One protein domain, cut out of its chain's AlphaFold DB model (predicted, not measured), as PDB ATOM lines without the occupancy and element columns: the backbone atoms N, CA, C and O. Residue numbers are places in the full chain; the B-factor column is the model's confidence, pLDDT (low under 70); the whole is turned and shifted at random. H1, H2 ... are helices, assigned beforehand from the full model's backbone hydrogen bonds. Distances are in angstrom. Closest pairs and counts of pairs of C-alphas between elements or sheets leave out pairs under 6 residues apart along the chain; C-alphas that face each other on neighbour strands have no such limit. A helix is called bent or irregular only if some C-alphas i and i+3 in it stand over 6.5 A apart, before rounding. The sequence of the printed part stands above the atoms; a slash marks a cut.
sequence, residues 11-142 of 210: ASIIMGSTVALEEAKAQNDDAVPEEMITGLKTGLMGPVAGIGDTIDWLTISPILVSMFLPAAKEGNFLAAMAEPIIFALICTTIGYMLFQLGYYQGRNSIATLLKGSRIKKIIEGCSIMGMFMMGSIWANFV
ATOM      1  N   ALA A  11     -32.746  44.534  -6.665       87.44
ATOM      2  CA  ALA A  11     -33.197  45.749  -5.985       87.44
ATOM      3  C   ALA A  11     -34.622  46.166  -6.394       87.44
ATOM      4  O   ALA A  11     -35.327  46.805  -5.609       87.44
ATOM      5  N   SER A  12     -35.074  45.755  -7.581       86.75
ATOM      6  CA  SER A  12     -36.414  46.027  -8.109       86.75
ATOM      7  C   SER A  12     -37.538  45.569  -7.175       86.75
ATOM      8  O   SER A  12     -38.555  46.253  -7.083       86.75
ATOM      9  N   ILE A  13     -37.359  44.478  -6.414       84.69
ATOM     10  CA  ILE A  13     -38.370  44.032  -5.438       84.69
ATOM     11  C   ILE A  13     -38.505  45.016  -4.268       84.69
ATOM     12  O   ILE A  13     -39.617  45.360  -3.867       84.69
ATOM     13  N   ILE A  14     -37.376  45.521  -3.760       85.62
ATOM     14  CA  ILE A  14     -37.325  46.485  -2.653       85.62
ATOM     15  C   ILE A  14     -37.914  47.818  -3.117       85.62
ATOM     16  O   ILE A  14     -38.686  48.449  -2.391       85.62
ATOM     17  N   MET A  15     -37.588  48.227  -4.345       87.19
ATOM     18  CA  MET A  15     -38.127  49.438  -4.957       87.19
ATOM     19  C   MET A  15     -39.637  49.325  -5.188       87.19
ATOM     20  O   MET A  15     -40.364  50.232  -4.797       87.19
ATOM     21  N   GLY A  16     -40.130  48.203  -5.720       85.56
ATOM     22  CA  GLY A  16     -41.566  47.963  -5.910       85.56
ATOM     23  C   GLY A  16     -42.348  47.998  -4.595       85.56
ATOM     24  O   GLY A  16     -43.377  48.668  -4.501       85.56
ATOM     25  N   SER A  17     -41.832  47.354  -3.542       82.94
ATOM     26  CA  SER A  17     -42.450  47.411  -2.209       82.94
ATOM     27  C   SER A  17     -42.387  48.805  -1.582       82.94
ATOM     28  O   SER A  17     -43.334  49.211  -0.915       82.94
ATOM     29  N   THR A  18     -41.307  49.555  -1.814       85.50
ATOM     30  CA  THR A  18     -41.193  50.951  -1.367       85.50
ATOM     31  C   THR A  18     -42.249  51.821  -2.038       85.50
ATOM     32  O   THR A  18     -42.937  52.555  -1.341       85.50
ATOM     33  N   VAL A  19     -42.409  51.725  -3.361       87.38
ATOM     34  CA  VAL A  19     -43.410  52.510  -4.105       87.38
ATOM     35  C   VAL A  19     -44.814  52.251  -3.555       87.38
ATOM     36  O   VAL A  19     -45.533  53.200  -3.265       87.38
ATOM     37  N   ALA A  20     -45.168  50.988  -3.299       82.75
ATOM     38  CA  ALA A  20     -46.463  50.647  -2.708       82.75
ATOM     39  C   ALA A  20     -46.664  51.227  -1.290       82.75
ATOM     40  O   ALA A  20     -47.782  51.583  -0.921       82.75
ATOM     41  N   LEU A  21     -45.599  51.326  -0.485       80.06
ATOM     42  CA  LEU A  21     -45.654  51.933   0.852       80.06
ATOM     43  C   LEU A  21     -45.760  53.463   0.798       80.06
ATOM     44  O   LEU A  21     -46.494  54.041   1.596       80.06
ATOM     45  N   GLU A  22     -45.072  54.109  -0.143       82.62
ATOM     46  CA  GLU A  22     -45.176  55.557  -0.368       82.62
ATOM     47  C   GLU A  22     -46.571  55.941  -0.887       82.62
ATOM     48  O   GLU A  22     -47.154  56.922  -0.429       82.62
ATOM     49  N   GLU A  23     -47.165  55.136  -1.774       82.31
ATOM     50  CA  GLU A  23     -48.558  55.319  -2.207       82.31
ATOM     51  C   GLU A  23     -49.548  55.181  -1.043       82.31
ATOM     52  O   GLU A  23     -50.497  55.958  -0.936       82.31
ATOM     53  N   ALA A  24     -49.322  54.215  -0.148       76.19
ATOM     54  CA  ALA A  24     -50.144  54.024   1.044       76.19
ATOM     55  C   ALA A  24     -50.066  55.223   1.995       76.19
ATOM     56  O   ALA A  24     -51.095  55.662   2.509       76.19
ATOM     57  N   LYS A  25     -48.856  55.759   2.194       75.81
ATOM     58  CA  LYS A  25     -48.603  56.968   2.983       75.81
ATOM     59  C   LYS A  25     -49.296  58.185   2.368       75.81
ATOM     60  O   LYS A  25     -49.986  58.908   3.071       75.81
ATOM     61  N   ALA A  26     -49.198  58.361   1.050       78.44
ATOM     62  CA  ALA A  26     -49.867  59.455   0.344       78.44
ATOM     63  C   ALA A  26     -51.406  59.381   0.426       78.44
ATOM     64  O   ALA A  26     -52.074  60.410   0.357       78.44
ATOM     65  N   GLN A  27     -51.976  58.179   0.559       76.50
ATOM     66  CA  GLN A  27     -53.422  57.978   0.712       76.50
ATOM     67  C   GLN A  27     -53.904  58.078   2.169       76.50
ATOM     68  O   GLN A  27     -55.048  58.471   2.388       76.50
ATOM     69  N   ASN A  28     -53.076  57.711   3.152       68.06
ATOM     70  CA  ASN A  28     -53.372  57.789   4.586       68.06
ATOM     71  C   ASN A  28     -52.098  58.151   5.375       68.06
ATOM     72  O   ASN A  28     -51.271  57.281   5.662       68.06
ATOM     73  N   ASP A  29     -51.982  59.425   5.755       56.66
ATOM     74  CA  ASP A  29     -50.752  60.055   6.269       56.66
ATOM     75  C   ASP A  29     -50.235  59.433   7.589       56.66
ATOM     76  O   ASP A  29     -49.033  59.285   7.792       56.66
ATOM     77  N   ASP A  30     -51.138  58.957   8.456       58.81
ATOM     78  CA  ASP A  30     -50.798  58.397   9.778       58.81
ATOM     79  C   ASP A  30     -50.499  56.889   9.780       58.81
ATOM     80  O   ASP A  30     -50.112  56.322  10.807       58.81
ATOM     81  N   ALA A  31     -50.707  56.191   8.659       61.91
ATOM     82  CA  ALA A  31     -50.567  54.738   8.645       61.91
ATOM     83  C   ALA A  31     -49.089  54.316   8.612       61.91
ATOM     84  O   ALA A  31     -48.688  53.437   9.369       61.91
ATOM     85  N   VAL A  32     -48.245  54.921   7.770       66.00
ATOM     86  CA  VAL A  32     -46.910  54.368   7.472       66.00
ATOM     87  C   VAL A  32     -45.783  55.298   7.939       66.00
ATOM     88  O   VAL A  32     -45.489  56.288   7.267       66.00
ATOM     89  N   PRO A  33     -45.079  54.974   9.042       71.06
ATOM     90  CA  PRO A  33     -43.927  55.754   9.479       71.06
ATOM     91  C   PRO A  33     -42.745  55.605   8.510       71.06
ATOM     92  O   PRO A  33     -42.421  54.510   8.048       71.06
ATOM     93  N   GLU A  34     -42.039  56.706   8.245       73.94
ATOM     94  CA  GLU A  34     -40.878  56.759   7.336       73.94
ATOM     95  C   GLU A  34     -39.717  55.847   7.782       73.94
ATOM     96  O   GLU A  34     -38.973  55.292   6.966       73.94
ATOM     97  N   GLU A  35     -39.614  55.609   9.089       74.81
ATOM     98  CA  GLU A  35     -38.674  54.663   9.692       74.81
ATOM     99  C   GLU A  35     -38.923  53.220   9.232       74.81
ATOM    100  O   GLU A  35     -37.972  52.460   9.053       74.81
ATOM    101  N   MET A  36     -40.181  52.841   8.971       75.25
ATOM    102  CA  MET A  36     -40.518  51.517   8.443       75.25
ATOM    103  C   MET A  36     -40.032  51.360   7.000       75.25
ATOM    104  O   MET A  36     -39.484  50.314   6.649       75.25
ATOM    105  N   ILE A  37     -40.183  52.402   6.176       77.62
ATOM    106  CA  ILE A  37     -39.728  52.405   4.777       77.62
ATOM    107  C   ILE A  37     -38.201  52.309   4.726       77.62
ATOM    108  O   ILE A  37     -37.639  51.484   4.000       77.62
ATOM    109  N   THR A  38     -37.520  53.117   5.539       81.31
ATOM    110  CA  THR A  38     -36.056  53.102   5.619       81.31
ATOM    111  C   THR A  38     -35.549  51.775   6.182       81.31
ATOM    112  O   THR A  38     -34.637  51.187   5.605       81.31
ATOM    113  N   GLY A  39     -36.184  51.251   7.234       79.19
ATOM    114  CA  GLY A  39     -35.841  49.962   7.837       79.19
ATOM    115  C   GLY A  39     -36.028  48.778   6.887       79.19
ATOM    116  O   GLY A  39     -35.204  47.862   6.882       79.19
ATOM    117  N   LEU A  40     -37.060  48.807   6.037       81.12
ATOM    118  CA  LEU A  40     -37.272  47.796   5.000       81.12
ATOM    119  C   LEU A  40     -36.168  47.851   3.938       81.12
ATOM    120  O   LEU A  40     -35.605  46.810   3.595       81.12
ATOM    121  N   LYS A  41     -35.796  49.051   3.472       81.56
ATOM    122  CA  LYS A  41     -34.689  49.231   2.519       81.56
ATOM    123  C   LYS A  41     -33.375  48.708   3.087       81.56
ATOM    124  O   LYS A  41     -32.726  47.885   2.451       81.56
ATOM    125  N   THR A  42     -32.996  49.144   4.285       83.06
ATOM    126  CA  THR A  42     -31.708  48.772   4.891       83.06
ATOM    127  C   THR A  42     -31.669  47.311   5.325       83.06
ATOM    128  O   THR A  42     -30.625  46.675   5.227       83.06
ATOM    129  N   GLY A  43     -32.796  46.766   5.789       79.88
ATOM    130  CA  GLY A  43     -32.887  45.380   6.244       79.88
ATOM    131  C   GLY A  43     -32.861  44.368   5.102       79.88
ATOM    132  O   GLY A  43     -32.242  43.316   5.233       79.88
ATOM    133  N   LEU A  44     -33.500  44.685   3.972       80.81
ATOM    134  CA  LEU A  44     -33.551  43.783   2.819       80.81
ATOM    135  C   LEU A  44     -32.363  43.947   1.868       80.81
ATOM    136  O   LEU A  44     -32.050  43.000   1.151       80.81
ATOM    137  N   MET A  45     -31.673  45.094   1.882       85.56
ATOM    138  CA  MET A  45     -30.530  45.366   1.004       85.56
ATOM    139  C   MET A  45     -29.468  44.259   1.057       85.56
ATOM    140  O   MET A  45     -29.076  43.762   0.011       85.56
ATOM    141  N   GLY A  46     -29.025  43.843   2.248       82.00
ATOM    142  CA  GLY A  46     -27.962  42.837   2.389       82.00
ATOM    143  C   GLY A  46     -28.347  41.449   1.852       82.00
ATOM    144  O   GLY A  46     -27.664  40.933   0.966       82.00
ATOM    145  N   PRO A  47     -29.443  40.839   2.341       79.75
ATOM    146  CA  PRO A  47     -29.872  39.520   1.883       79.75
ATOM    147  C   PRO A  47     -30.223  39.475   0.393       79.75
ATOM    148  O   PRO A  47     -29.818  38.548  -0.303       79.75
ATOM    149  N   VAL A  48     -30.946  40.482  -0.111       83.50
ATOM    150  CA  VAL A  48     -31.346  40.536  -1.525       83.50
ATOM    151  C   VAL A  48     -30.132  40.758  -2.430       83.50
ATOM    152  O   VAL A  48     -30.060  40.139  -3.491       83.50
ATOM    153  N   ALA A  49     -29.146  41.555  -1.996       84.62
ATOM    154  CA  ALA A  49     -27.881  41.700  -2.713       84.62
ATOM    155  C   ALA A  49     -27.138  40.365  -2.821       84.62
ATOM    156  O   ALA A  49     -26.759  39.972  -3.918       84.62
ATOM    157  N   GLY A  50     -27.006  39.625  -1.714       78.19
ATOM    158  CA  GLY A  50     -26.327  38.326  -1.714       78.19
ATOM    159  C   GLY A  50     -26.986  37.296  -2.636       78.19
ATOM    160  O   GLY A  50     -26.287  36.569  -3.344       78.19
ATOM    161  N   ILE A  51     -28.322  37.256  -2.669       81.75
ATOM    162  CA  ILE A  51     -29.085  36.386  -3.579       81.75
ATOM    163  C   ILE A  51     -28.858  36.805  -5.035       81.75
ATOM    164  O   ILE A  51     -28.535  35.959  -5.871       81.75
ATOM    165  N   GLY A  52     -28.996  38.100  -5.330       83.44
ATOM    166  CA  GLY A  52     -28.854  38.611  -6.688       83.44
ATOM    167  C   GLY A  52     -27.451  38.429  -7.247       83.44
ATOM    168  O   GLY A  52     -27.295  37.945  -8.364       83.44
ATOM    169  N   ASP A  53     -26.424  38.711  -6.448       85.50
ATOM    170  CA  ASP A  53     -25.035  38.542  -6.874       85.50
ATOM    171  C   ASP A  53     -24.684  37.071  -7.111       85.50
ATOM    172  O   ASP A  53     -23.966  36.732  -8.051       85.50
ATOM    173  N   THR A  54     -25.255  36.174  -6.309       80.62
ATOM    174  CA  THR A  54     -25.105  34.729  -6.493       80.62
ATOM    175  C   THR A  54     -25.740  34.241  -7.792       80.62
ATOM    176  O   THR A  54     -25.142  33.467  -8.543       80.62
ATOM    177  N   ILE A  55     -26.984  34.632  -8.048       84.12
ATOM    178  CA  ILE A  55     -27.727  34.105  -9.191       84.12
ATOM    179  C   ILE A  55     -27.185  34.713 -10.481       84.12
ATOM    180  O   ILE A  55     -26.820  33.974 -11.395       84.12
ATOM    181  N   ASP A  56     -27.065  36.035 -10.539       87.25
ATOM    182  CA  ASP A  56     -26.700  36.728 -11.769       87.25
ATOM    183  C   ASP A  56     -25.226  36.450 -12.122       87.25
ATOM    184  O   ASP A  56     -24.925  35.948 -13.210       87.25
ATOM    185  N   TRP A  57     -24.303  36.688 -11.182       83.19
ATOM    186  CA  TRP A  57     -22.864  36.640 -11.466       83.19
ATOM    187  C   TRP A  57     -22.211  35.274 -11.250       83.19
ATOM    188  O   TRP A  57     -21.272  34.950 -11.974       83.19
ATOM    189  N   LEU A  58     -22.665  34.462 -10.286       79.50
ATOM    190  CA  LEU A  58     -22.045  33.152 -10.012       79.50
ATOM    191  C   LEU A  58     -22.742  31.984 -10.715       79.50
ATOM    192  O   LEU A  58     -22.139  30.921 -10.855       79.50
ATOM    193  N   THR A  59     -23.981  32.167 -11.177       82.88
ATOM    194  CA  THR A  59     -24.763  31.084 -11.789       82.88
ATOM    195  C   THR A  59     -25.058  31.362 -13.258       82.88
ATOM    196  O   THR A  59     -24.560  30.645 -14.124       82.88
ATOM    197  N   ILE A  60     -25.832  32.406 -13.569       86.12
ATOM    198  CA  ILE A  60     -26.337  32.642 -14.928       86.12
ATOM    199  C   ILE A  60     -25.194  33.001 -15.883       86.12
ATOM    200  O   ILE A  60     -25.042  32.326 -16.903       86.12
ATOM    201  N   SER A  61     -24.376  34.013 -15.565       86.62
ATOM    202  CA  SER A  61     -23.298  34.438 -16.476       86.62
ATOM    203  C   SER A  61     -22.282  33.311 -16.758       86.62
ATOM    204  O   SER A  61     -22.077  32.999 -17.932       86.62
ATOM    205  N   PRO A  62     -21.730  32.574 -15.769       86.12
ATOM    206  CA  PRO A  62     -20.801  31.474 -16.042       86.12
ATOM    207  C   PRO A  62     -21.410  30.334 -16.869       86.12
ATOM    208  O   PRO A  62     -20.723  29.778 -17.728       86.12
ATOM    209  N   ILE A  63     -22.689  29.998 -16.655       86.31
ATOM    210  CA  ILE A  63     -23.392  28.988 -17.462       86.31
ATOM    211  C   ILE A  63     -23.480  29.454 -18.917       86.31
ATOM    212  O   ILE A  63     -23.095  28.703 -19.817       86.31
ATOM    213  N   LEU A  64     -23.921  30.692 -19.155       86.12
ATOM    214  CA  LEU A  64     -24.017  31.251 -20.504       86.12
ATOM    215  C   LEU A  64     -22.643  31.319 -21.182       86.12
ATOM    216  O   LEU A  64     -22.500  30.847 -22.311       86.12
ATOM    217  N   VAL A  65     -21.613  31.804 -20.482       86.75
ATOM    218  CA  VAL A  65     -20.233  31.810 -20.988       86.75
ATOM    219  C   VAL A  65     -19.796  30.393 -21.353       86.75
ATOM    220  O   VAL A  65     -19.322  30.176 -22.464       86.75
ATOM    221  N   SER A  66     -19.990  29.405 -20.473       83.62
ATOM    222  CA  SER A  66     -19.579  28.017 -20.731       83.62
ATOM    223  C   SER A  66     -20.270  27.400 -21.953       83.62
ATOM    224  O   SER A  66     -19.654  26.618 -22.676       83.62
ATOM    225  N   MET A  67     -21.519  27.793 -22.214       85.19
ATOM    226  CA  MET A  67     -22.317  27.305 -23.334       85.19
ATOM    227  C   MET A  67     -21.871  27.913 -24.670       85.19
ATOM    228  O   MET A  67     -21.804  27.206 -25.674       85.19
ATOM    229  N   PHE A  68     -21.542  29.208 -24.693       86.88
ATOM    230  CA  PHE A  68     -21.173  29.916 -25.926       86.88
ATOM    231  C   PHE A  68     -19.666  29.945 -26.210       86.88
ATOM    232  O   PHE A  68     -19.262  30.190 -27.350       86.88
ATOM    233  N   LEU A  69     -18.821  29.648 -25.218       86.00
ATOM    234  CA  LEU A  69     -17.363  29.662 -25.352       86.00
ATOM    235  C   LEU A  69     -16.826  28.755 -26.479       86.00
ATOM    236  O   LEU A  69     -15.936  29.213 -27.198       86.00
ATOM    237  N   PRO A  70     -17.315  27.512 -26.687       85.19
ATOM    238  CA  PRO A  70     -16.823  26.664 -27.776       85.19
ATOM    239  C   PRO A  70     -17.089  27.280 -29.155       85.19
ATOM    240  O   PRO A  70     -16.174  27.391 -29.964       85.19
ATOM    241  N   ALA A  71     -18.306  27.782 -29.381       83.94
ATOM    242  CA  ALA A  71     -18.687  28.412 -30.644       83.94
ATOM    243  C   ALA A  71     -17.954  29.747 -30.878       83.94
ATOM    244  O   ALA A  71     -17.590  30.073 -32.008       83.94
ATOM    245  N   ALA A  72     -17.678  30.510 -29.816       85.81
ATOM    246  CA  ALA A  72     -16.879  31.729 -29.912       85.81
ATOM    247  C   ALA A  72     -15.413  31.434 -30.290       85.81
ATOM    248  O   ALA A  72     -14.821  32.177 -31.073       85.81
ATOM    249  N   LYS A  73     -14.833  30.330 -29.790       85.19
ATOM    250  CA  LYS A  73     -13.465  29.899 -30.140       85.19
ATOM    251  C   LYS A  73     -13.307  29.511 -31.611       85.19
ATOM    252  O   LYS A  73     -12.221  29.672 -32.156       85.19
ATOM    253  N   GLU A  74     -14.375  29.052 -32.253       87.19
ATOM    254  CA  GLU A  74     -14.404  28.736 -33.688       87.19
ATOM    255  C   GLU A  74     -14.527  29.987 -34.583       87.19
ATOM    256  O   GLU A  74     -14.563  29.879 -35.807       87.19
ATOM    257  N   GLY A  75     -14.559  31.189 -33.993       86.12
ATOM    258  CA  GLY A  75     -14.618  32.464 -34.713       86.12
ATOM    259  C   GLY A  75     -16.034  33.003 -34.931       86.12
ATOM    260  O   GLY A  75     -16.209  33.998 -35.635       86.12
ATOM    261  N   ASN A  76     -17.060  32.391 -34.327       86.62
ATOM    262  CA  ASN A  76     -18.432  32.870 -34.453       86.62
ATOM    263  C   ASN A  76     -18.688  34.092 -33.549       86.62
ATOM    264  O   ASN A  76     -18.938  33.968 -32.348       86.62
ATOM    265  N   PHE A  77     -18.684  35.283 -34.150       85.88
ATOM    266  CA  PHE A  77     -18.956  36.547 -33.459       85.88
ATOM    267  C   PHE A  77     -20.347  36.597 -32.800       85.88
ATOM    268  O   PHE A  77     -20.491  37.163 -31.715       85.88
ATOM    269  N   LEU A  78     -21.365  35.964 -33.397       84.44
ATOM    270  CA  LEU A  78     -22.711  35.925 -32.811       84.44
ATOM    271  C   LEU A  78     -22.735  35.135 -31.503       84.44
ATOM    272  O   LEU A  78     -23.452  35.518 -30.585       84.44
ATOM    273  N   ALA A  79     -21.928  34.078 -31.388       82.19
ATOM    274  CA  ALA A  79     -21.808  33.325 -30.143       82.19
ATOM    275  C   ALA A  79     -21.157  34.164 -29.033       82.19
ATOM    276  O   ALA A  79     -21.604  34.121 -27.892       82.19
ATOM    277  N   ALA A  80     -20.161  34.992 -29.368       81.94
ATOM    278  CA  ALA A  80     -19.551  35.918 -28.412       81.94
ATOM    279  C   ALA A  80     -20.524  37.021 -27.950       81.94
ATOM    280  O   ALA A  80     -20.494  37.420 -26.789       81.94
ATOM    281  N   MET A  81     -21.412  37.491 -28.833       87.25
ATOM    282  CA  MET A  81     -22.444  38.476 -28.482       87.25
ATOM    283  C   MET A  81     -23.684  37.869 -27.813       87.25
ATOM    284  O   MET A  81     -24.467  38.602 -27.210       87.25
ATOM    285  N   ALA A  82     -23.882  36.554 -27.902       87.62
ATOM    286  CA  ALA A  82     -25.059  35.895 -27.348       87.62
ATOM    287  C   ALA A  82     -25.112  35.983 -25.816       87.62
ATOM    288  O   ALA A  82     -26.190  36.200 -25.269       87.62
ATOM    289  N   GLU A  83     -23.969  35.873 -25.130       86.88
ATOM    290  CA  GLU A  83     -23.910  35.953 -23.663       86.88
ATOM    291  C   GLU A  83     -24.464  37.274 -23.110       86.88
ATOM    292  O   GLU A  83     -25.459  37.205 -22.384       86.88
ATOM    293  N   PRO A  84     -23.956  38.466 -23.488       88.38
ATOM    294  CA  PRO A  84     -24.434  39.712 -22.897       88.38
ATOM    295  C   PRO A  84     -25.890  40.012 -23.267       88.38
ATOM    296  O   PRO A  84     -26.628  40.576 -22.460       88.38
ATOM    297  N   ILE A  85     -26.334  39.612 -24.465       91.56
ATOM    298  CA  ILE A  85     -27.717  39.820 -24.920       91.56
ATOM    299  C   ILE A  85     -28.684  38.953 -24.110       91.56
ATOM    300  O   ILE A  85     -29.684  39.452 -23.589       91.56
ATOM    301  N   ILE A  86     -28.394  37.656 -23.991       90.44
ATOM    302  CA  ILE A  86     -29.255  36.714 -23.271       90.44
ATOM    303  C   ILE A  86     -29.231  37.024 -21.775       90.44
ATOM    304  O   ILE A  86     -30.285  37.037 -21.139       90.44
ATOM    305  N   PHE A  87     -28.059  37.346 -21.226       89.94
ATOM    306  CA  PHE A  87     -27.915  37.753 -19.835       89.94
ATOM    307  C   PHE A  87     -28.747  38.999 -19.521       89.94
ATOM    308  O   PHE A  87     -29.543  38.979 -18.580       89.94
ATOM    309  N   ALA A  88     -28.642  40.053 -20.339       89.94
ATOM    310  CA  ALA A  88     -29.428  41.272 -20.163       89.94
ATOM    311  C   ALA A  88     -30.939  41.009 -20.260       89.94
ATOM    312  O   ALA A  88     -31.708  41.556 -19.465       89.94
ATOM    313  N   LEU A  89     -31.375  40.148 -21.185       91.69
ATOM    314  CA  LEU A  89     -32.788  39.803 -21.358       91.69
ATOM    315  C   LEU A  89     -33.346  39.052 -20.141       91.69
ATOM    316  O   LEU A  89     -34.416  39.406 -19.637       91.69
ATOM    317  N   ILE A  90     -32.615  38.050 -19.647       88.69
ATOM    318  CA  ILE A  90     -32.986  37.286 -18.449       88.69
ATOM    319  C   ILE A  90     -33.044  38.219 -17.235       88.69
ATOM    320  O   ILE A  90     -34.070  38.275 -16.557       88.69
ATOM    321  N   CYS A  91     -31.989  39.001 -17.007       89.00
ATOM    322  CA  CYS A  91     -31.887  39.933 -15.885       89.00
ATOM    323  C   CYS A  91     -33.008  40.979 -15.887       89.00
ATOM    324  O   CYS A  91     -33.643  41.211 -14.859       89.00
ATOM    325  N   THR A  92     -33.312  41.557 -17.052       88.38
ATOM    326  CA  THR A  92     -34.389  42.550 -17.196       88.38
ATOM    327  C   THR A  92     -35.756  41.924 -16.931       88.38
ATOM    328  O   THR A  92     -36.596  42.523 -16.262       88.38
ATOM    329  N   THR A  93     -35.979  40.698 -17.410       88.38
ATOM    330  CA  THR A  93     -37.244  39.979 -17.206       88.38
ATOM    331  C   THR A  93     -37.436  39.622 -15.733       88.38
ATOM    332  O   THR A  93     -38.509  39.862 -15.178       88.38
ATOM    333  N   ILE A  94     -36.390  39.118 -15.070       87.19
ATOM    334  CA  ILE A  94     -36.388  38.862 -13.624       87.19
ATOM    335  C   ILE A  94     -36.653  40.161 -12.859       87.19
ATOM    336  O   ILE A  94     -37.561  40.195 -12.033       87.19
ATOM    337  N   GLY A  95     -35.932  41.243 -13.168       87.38
ATOM    338  CA  GLY A  95     -36.115  42.543 -12.520       87.38
ATOM    339  C   GLY A  95     -37.542  43.082 -12.657       87.38
ATOM    340  O   GLY A  95     -38.134  43.514 -11.668       87.38
ATOM    341  N   TYR A  96     -38.139  42.977 -13.847       88.25
ATOM    342  CA  TYR A  96     -39.519  43.402 -14.087       88.25
ATOM    343  C   TYR A  96     -40.540  42.562 -13.304       88.25
ATOM    344  O   TYR A  96     -41.410  43.116 -12.628       88.25
ATOM    345  N   MET A  97     -40.415  41.230 -13.333       85.62
ATOM    346  CA  MET A  97     -41.293  40.341 -12.559       85.62
ATOM    347  C   MET A  97     -41.156  40.589 -11.052       85.62
ATOM    348  O   MET A  97     -42.159  40.657 -10.341       85.62
ATOM    349  N   LEU A  98     -39.926  40.772 -10.564       86.12
ATOM    350  CA  LEU A  98     -39.641  41.083  -9.165       86.12
ATOM    351  C   LEU A  98     -40.213  42.439  -8.752       86.12
ATOM    352  O   LEU A  98     -40.727  42.559  -7.641       86.12
ATOM    353  N   PHE A  99     -40.179  43.441  -9.633       88.00
ATOM    354  CA  PHE A  99     -40.807  44.735  -9.380       88.00
ATOM    355  C   PHE A  99     -42.323  44.600  -9.211       88.00
ATOM    356  O   PHE A  99     -42.878  45.058  -8.210       88.00
ATOM    357  N   GLN A 100     -42.993  43.932 -10.155       85.38
ATOM    358  CA  GLN A 100     -44.442  43.721 -10.095       85.38
ATOM    359  C   GLN A 100     -44.847  42.917  -8.857       85.38
ATOM    360  O   GLN A 100     -45.810  43.271  -8.173       85.38
ATOM    361  N   LEU A 101     -44.084  41.870  -8.534       82.50
ATOM    362  CA  LEU A 101     -44.286  41.071  -7.332       82.50
ATOM    363  C   LEU A 101     -44.099  41.920  -6.069       82.50
ATOM    364  O   LEU A 101     -44.954  41.892  -5.187       82.50
ATOM    365  N   GLY A 102     -43.016  42.697  -5.992       81.69
ATOM    366  CA  GLY A 102     -42.713  43.579  -4.864       81.69
ATOM    367  C   GLY A 102     -43.784  44.645  -4.647       81.69
ATOM    368  O   GLY A 102     -44.158  44.907  -3.503       81.69
ATOM    369  N   TYR A 103     -44.325  45.206  -5.727       84.06
ATOM    370  CA  TYR A 103     -45.411  46.182  -5.689       84.06
ATOM    371  C   TYR A 103     -46.743  45.558  -5.243       84.06
ATOM    372  O   TYR A 103     -47.381  46.058  -4.316       84.06
ATOM    373  N   TYR A 104     -47.143  44.421  -5.825       80.50
ATOM    374  CA  TYR A 104     -48.390  43.735  -5.461       80.50
ATOM    375  C   TYR A 104     -48.364  43.218  -4.015       80.50
ATOM    376  O   TYR A 104     -49.310  43.423  -3.250       80.50
ATOM    377  N   GLN A 105     -47.252  42.595  -3.618       73.75
ATOM    378  CA  GLN A 105     -47.042  42.124  -2.250       73.75
ATOM    379  C   GLN A 105     -46.952  43.294  -1.276       73.75
ATOM    380  O   GLN A 105     -47.549  43.218  -0.207       73.75
ATOM    381  N   GLY A 106     -46.268  44.381  -1.647       70.75
ATOM    382  CA  GLY A 106     -46.207  45.611  -0.862       70.75
ATOM    383  C   GLY A 106     -47.605  46.141  -0.568       70.75
ATOM    384  O   GLY A 106     -47.956  46.289   0.600       70.75
ATOM    385  N   ARG A 107     -48.439  46.291  -1.606       69.50
ATOM    386  CA  ARG A 107     -49.814  46.802  -1.514       69.50
ATOM    387  C   ARG A 107     -50.738  45.909  -0.679       69.50
ATOM    388  O   ARG A 107     -51.447  46.400   0.194       69.50
ATOM    389  N   ASN A 108     -50.691  44.593  -0.880       67.31
ATOM    390  CA  ASN A 108     -51.480  43.648  -0.077       67.31
ATOM    391  C   ASN A 108     -50.987  43.547   1.371       67.31
ATOM    392  O   ASN A 108     -51.757  43.240   2.283       67.31
ATOM    393  N   SER A 109     -49.702  43.813   1.593       60.44
ATOM    394  CA  SER A 109     -49.092  43.705   2.909       60.44
ATOM    395  C   SER A 109     -49.217  44.985   3.730       60.44
ATOM    396  O   SER A 109     -48.961  44.898   4.923       60.44
ATOM    397  N   ILE A 110     -49.682  46.121   3.189       56.50
ATOM    398  CA  ILE A 110     -49.861  47.390   3.935       56.50
ATOM    399  C   ILE A 110     -50.587  47.153   5.273       56.50
ATOM    400  O   ILE A 110     -50.051  47.478   6.325       56.50
ATOM    401  N   ALA A 111     -51.735  46.462   5.278       52.88
ATOM    402  CA  ALA A 111     -52.502  46.177   6.503       52.88
ATOM    403  C   ALA A 111     -51.768  45.266   7.518       52.88
ATOM    404  O   ALA A 111     -52.068  45.257   8.712       52.88
ATOM    405  N   THR A 112     -50.804  44.479   7.040       54.25
ATOM    406  CA  THR A 112     -50.072  43.464   7.812       54.25
ATOM    407  C   THR A 112     -48.697  43.955   8.282       54.25
ATOM    408  O   THR A 112     -48.241  43.561   9.357       54.25
ATOM    409  N   LEU A 113     -48.054  44.821   7.494       52.19
ATOM    410  CA  LEU A 113     -46.748  45.441   7.729       52.19
ATOM    411  C   LEU A 113     -46.813  46.455   8.874       52.19
ATOM    412  O   LEU A 113     -45.884  46.505   9.676       52.19
ATOM    413  N   LEU A 114     -47.952  47.144   9.025       52.03
ATOM    414  CA  LEU A 114     -48.276  48.042  10.146       52.03
ATOM    415  C   LEU A 114     -48.057  47.405  11.527       52.03
ATOM    416  O   LEU A 114     -47.749  48.088  12.501       52.03
ATOM    417  N   LYS A 115     -48.146  46.074  11.624       52.97
ATOM    418  CA  LYS A 115     -47.720  45.328  12.813       52.97
ATOM    419  C   LYS A 115     -46.231  45.007  12.671       52.97
ATOM    420  O   LYS A 115     -45.867  43.923  12.212       52.97
ATOM    421  N   GLY A 116     -45.374  45.939  13.098       56.28
ATOM    422  CA  GLY A 116     -43.910  45.930  12.914       56.28
ATOM    423  C   GLY A 116     -43.141  44.651  13.310       56.28
ATOM    424  O   GLY A 116     -41.973  44.506  12.961       56.28
ATOM    425  N   SER A 117     -43.771  43.668  13.963       61.50
ATOM    426  CA  SER A 117     -43.164  42.365  14.265       61.50
ATOM    427  C   SER A 117     -43.010  41.437  13.051       61.50
ATOM    428  O   SER A 117     -42.149  40.555  13.074       61.50
ATOM    429  N   ARG A 118     -43.805  41.602  11.984       62.91
ATOM    430  CA  ARG A 118     -43.732  40.720  10.799       62.91
ATOM    431  C   ARG A 118     -42.610  41.100   9.836       62.91
ATOM    432  O   ARG A 118     -41.973  40.203   9.297       62.91
ATOM    433  N   ILE A 119     -42.308  42.391   9.687       64.50
ATOM    434  CA  ILE A 119     -41.191  42.866   8.849       64.50
ATOM    435  C   ILE A 119     -39.869  42.291   9.341       64.50
ATOM    436  O   ILE A 119     -39.103  41.748   8.552       64.50
ATOM    437  N   LYS A 120     -39.638  42.329  10.659       66.88
ATOM    438  CA  LYS A 120     -38.427  41.764  11.260       66.88
ATOM    439  C   LYS A 120     -38.281  40.268  10.959       66.88
ATOM    440  O   LYS A 120     -37.199  39.842  10.583       66.88
ATOM    441  N   LYS A 121     -39.379  39.499  11.024       71.12
ATOM    442  CA  LYS A 121     -39.393  38.066  10.670       71.12
ATOM    443  C   LYS A 121     -39.122  37.810   9.187       71.12
ATOM    444  O   LYS A 121     -38.470  36.828   8.856       71.12
ATOM    445  N   ILE A 122     -39.616  38.671   8.297       68.00
ATOM    446  CA  ILE A 122     -39.351  38.561   6.855       68.00
ATOM    447  C   ILE A 122     -37.874  38.849   6.568       68.00
ATOM    448  O   ILE A 122     -37.232  38.061   5.883       68.00
ATOM    449  N   ILE A 123     -37.316  39.921   7.143       68.94
ATOM    450  CA  ILE A 123     -35.887  40.257   7.017       68.94
ATOM    451  C   ILE A 123     -35.014  39.111   7.544       68.94
ATOM    452  O   ILE A 123     -34.041  38.718   6.897       68.94
ATOM    453  N   GLU A 124     -35.371  38.548   8.698       75.00
ATOM    454  CA  GLU A 124     -34.673  37.411   9.295       75.00
ATOM    455  C   GLU A 124     -34.747  36.167   8.395       75.00
ATOM    456  O   GLU A 124     -33.719  35.559   8.106       75.00
ATOM    457  N   GLY A 125     -35.927  35.850   7.851       75.75
ATOM    458  CA  GLY A 125     -36.106  34.755   6.895       75.75
ATOM    459  C   GLY A 125     -35.278  34.928   5.617       75.75
ATOM    460  O   GLY A 125     -34.603  33.991   5.189       75.75
ATOM    461  N   CYS A 126     -35.259  36.134   5.041       68.62
ATOM    462  CA  CYS A 126     -34.414  36.452   3.888       68.62
ATOM    463  C   CYS A 126     -32.921  36.317   4.219       68.62
ATOM    464  O   CYS A 126     -32.160  35.804   3.402       68.62
ATOM    465  N   SER A 127     -32.499  36.728   5.417       73.44
ATOM    466  CA  SER A 127     -31.102  36.615   5.863       73.44
ATOM    467  C   SER A 127     -30.665  35.155   6.012       73.44
ATOM    468  O   SER A 127     -29.584  34.787   5.552       73.44
ATOM    469  N   ILE A 128     -31.518  34.305   6.595       81.88
ATOM    470  CA  ILE A 128     -31.274  32.857   6.712       81.88
ATOM    471  C   ILE A 128     -31.161  32.218   5.325       81.88
ATOM    472  O   ILE A 128     -30.227  31.457   5.072       81.88
ATOM    473  N   MET A 129     -32.071  32.561   4.412       74.12
ATOM    474  CA  MET A 129     -32.037  32.080   3.030       74.12
ATOM    475  C   MET A 129     -30.748  32.506   2.310       74.12
ATOM    476  O   MET A 129     -30.107  31.675   1.669       74.12
ATOM    477  N   GLY A 130     -30.326  33.765   2.464       68.56
ATOM    478  CA  GLY A 130     -29.080  34.270   1.879       68.56
ATOM    479  C   GLY A 130     -27.839  33.534   2.392       68.56
ATOM    480  O   GLY A 130     -26.984  33.133   1.601       68.56
ATOM    481  N   MET A 131     -27.759  33.278   3.703       79.25
ATOM    482  CA  MET A 131     -26.662  32.495   4.291       79.25
ATOM    483  C   MET A 131     -26.656  31.041   3.798       79.25
ATOM    484  O   MET A 131     -25.594  30.499   3.495       79.25
ATOM    485  N   PHE A 132     -27.832  30.421   3.670       79.69
ATOM    486  CA  PHE A 132     -27.960  29.059   3.146       79.69
ATOM    487  C   PHE A 132     -27.472  28.953   1.695       79.69
ATOM    488  O   PHE A 132     -26.719  28.036   1.356       79.69
ATOM    489  N   MET A 133     -27.843  29.918   0.847       71.62
ATOM    490  CA  MET A 133     -27.382  29.966  -0.542       71.62
ATOM    491  C   MET A 133     -25.861  30.100  -0.634       71.62
ATOM    492  O   MET A 133     -25.238  29.326  -1.359       71.62
ATOM    493  N   MET A 134     -25.250  30.996   0.149       74.25
ATOM    494  CA  MET A 134     -23.788  31.150   0.185       74.25
ATOM    495  C   MET A 134     -23.062  29.845   0.543       74.25
ATOM    496  O   MET A 134     -22.054  29.512  -0.082       74.25
ATOM    497  N   GLY A 135     -23.597  29.066   1.491       75.88
ATOM    498  CA  GLY A 135     -23.051  27.747   1.828       75.88
ATOM    499  C   GLY A 135     -23.143  26.740   0.674       75.88
ATOM    500  O   GLY A 135     -22.190  26.007   0.410       75.88
ATOM    501  N   SER A 136     -24.263  26.731  -0.053       74.88
ATOM    502  CA  SER A 136     -24.482  25.815  -1.179       74.88
ATOM    503  C   SER A 136     -23.544  26.079  -2.363       74.88
ATOM    504  O   SER A 136     -23.059  25.132  -2.985       74.88
ATOM    505  N   ILE A 137     -23.242  27.343  -2.668       72.81
ATOM    506  CA  ILE A 137     -22.370  27.700  -3.798       72.81
ATOM    507  C   ILE A 137     -20.980  27.107  -3.602       72.81
ATOM    508  O   ILE A 137     -20.466  26.418  -4.479       72.81
ATOM    509  N   TRP A 138     -20.363  27.353  -2.448       75.00
ATOM    510  CA  TRP A 138     -18.978  26.944  -2.250       75.00
ATOM    511  C   TRP A 138     -18.843  25.414  -2.200       75.00
ATOM    512  O   TRP A 138     -17.875  24.875  -2.731       75.00
ATOM    513  N   ALA A 139     -19.855  24.710  -1.677       74.12
ATOM    514  CA  ALA A 139     -19.923  23.248  -1.718       74.12
ATOM    515  C   ALA A 139     -19.968  22.676  -3.149       74.12
ATOM    516  O   ALA A 139     -19.402  21.618  -3.405       74.12
ATOM    517  N   ASN A 140     -20.621  23.367  -4.090       73.19
ATOM    518  CA  ASN A 140     -20.729  22.909  -5.479       73.19
ATOM    519  C   ASN A 140     -19.542  23.339  -6.354       73.19
ATOM    520  O   ASN A 140     -19.145  22.609  -7.267       73.19
ATOM    521  N   PHE A 141     -18.990  24.528  -6.100       70.25
ATOM    522  CA  PHE A 141     -17.990  25.146  -6.969       70.25
ATOM    523  C   PHE A 141     -16.546  24.921  -6.530       70.25
ATOM    524  O   PHE A 141     -15.654  25.035  -7.371       70.25
ATOM    525  N   VAL A 142     -16.283  24.568  -5.268       72.69
ATOM    526  CA  VAL A 142     -14.912  24.272  -4.842       72.69
ATOM    527  C   VAL A 142     -14.649  22.785  -4.816       72.69
ATOM    528  O   VAL A 142     -15.148  22.035  -3.982       72.69
TER     529      VAL A 142
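Overview. This is residues 11 to 142 of the 210 residues of an uncharacterized protein of Clostridium sp. CAG:299 (UniProt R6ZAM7). A long hairpin of two helices, H2 and H3, makes the longest axis; H1 packs on both away from their turn, and H4 packs on H2 residues 40 to 54. The printed part has 132 residues with four named helices, H1 to H4 in order, and no named strand: all helix. It is loose, radius of gyration of the C-alphas 18.8 A, spanning 64 by 32 by 18 A.

Along the chain. H2, residues 34 to 73, is 53.6 A long and irregular, C-alphas 67 and 70 being 7.1 A apart. H3, residues 77 to 113, is 50.5 A long and irregular, C-alphas 108 and 111 being 7.1 A apart. H1, residues 11 to 27, begins at C-alpha 11 (-33.197, 45.749, -5.985). H4, residues 117 to 141, ends at C-alpha 141 (-17.990, 25.146, -6.969).

Arrangement. H2, the hub, touches H3, closest C-alphas Ala 72 and Ala 79, 5.2 A, at a shallow tilt of 22 degrees, opposite ways. H1, H2 and H3 form an up and down bundle, each running against the one before. H1 touches H3, closest C-alphas Gly 16 and Tyr 103, 4.2 A. H4 touches H2, closest C-alphas Pro 47 and Ser 127, 5.1 A; H1 and H4 are apart. Every O i to N i+4 pair is within hydrogen-bond range in H1, but 29 of 36 in H2, 29 of 33 in H3 and 19 of 21 in H4.

Size, cuts and confidence. The farthest C-alphas, Asp 30 and Glu 74, are 64.0 A apart. The printed part has no cut and no long link. Residues 28 to 32 and 107 to 120 are among those with pLDDT under 70.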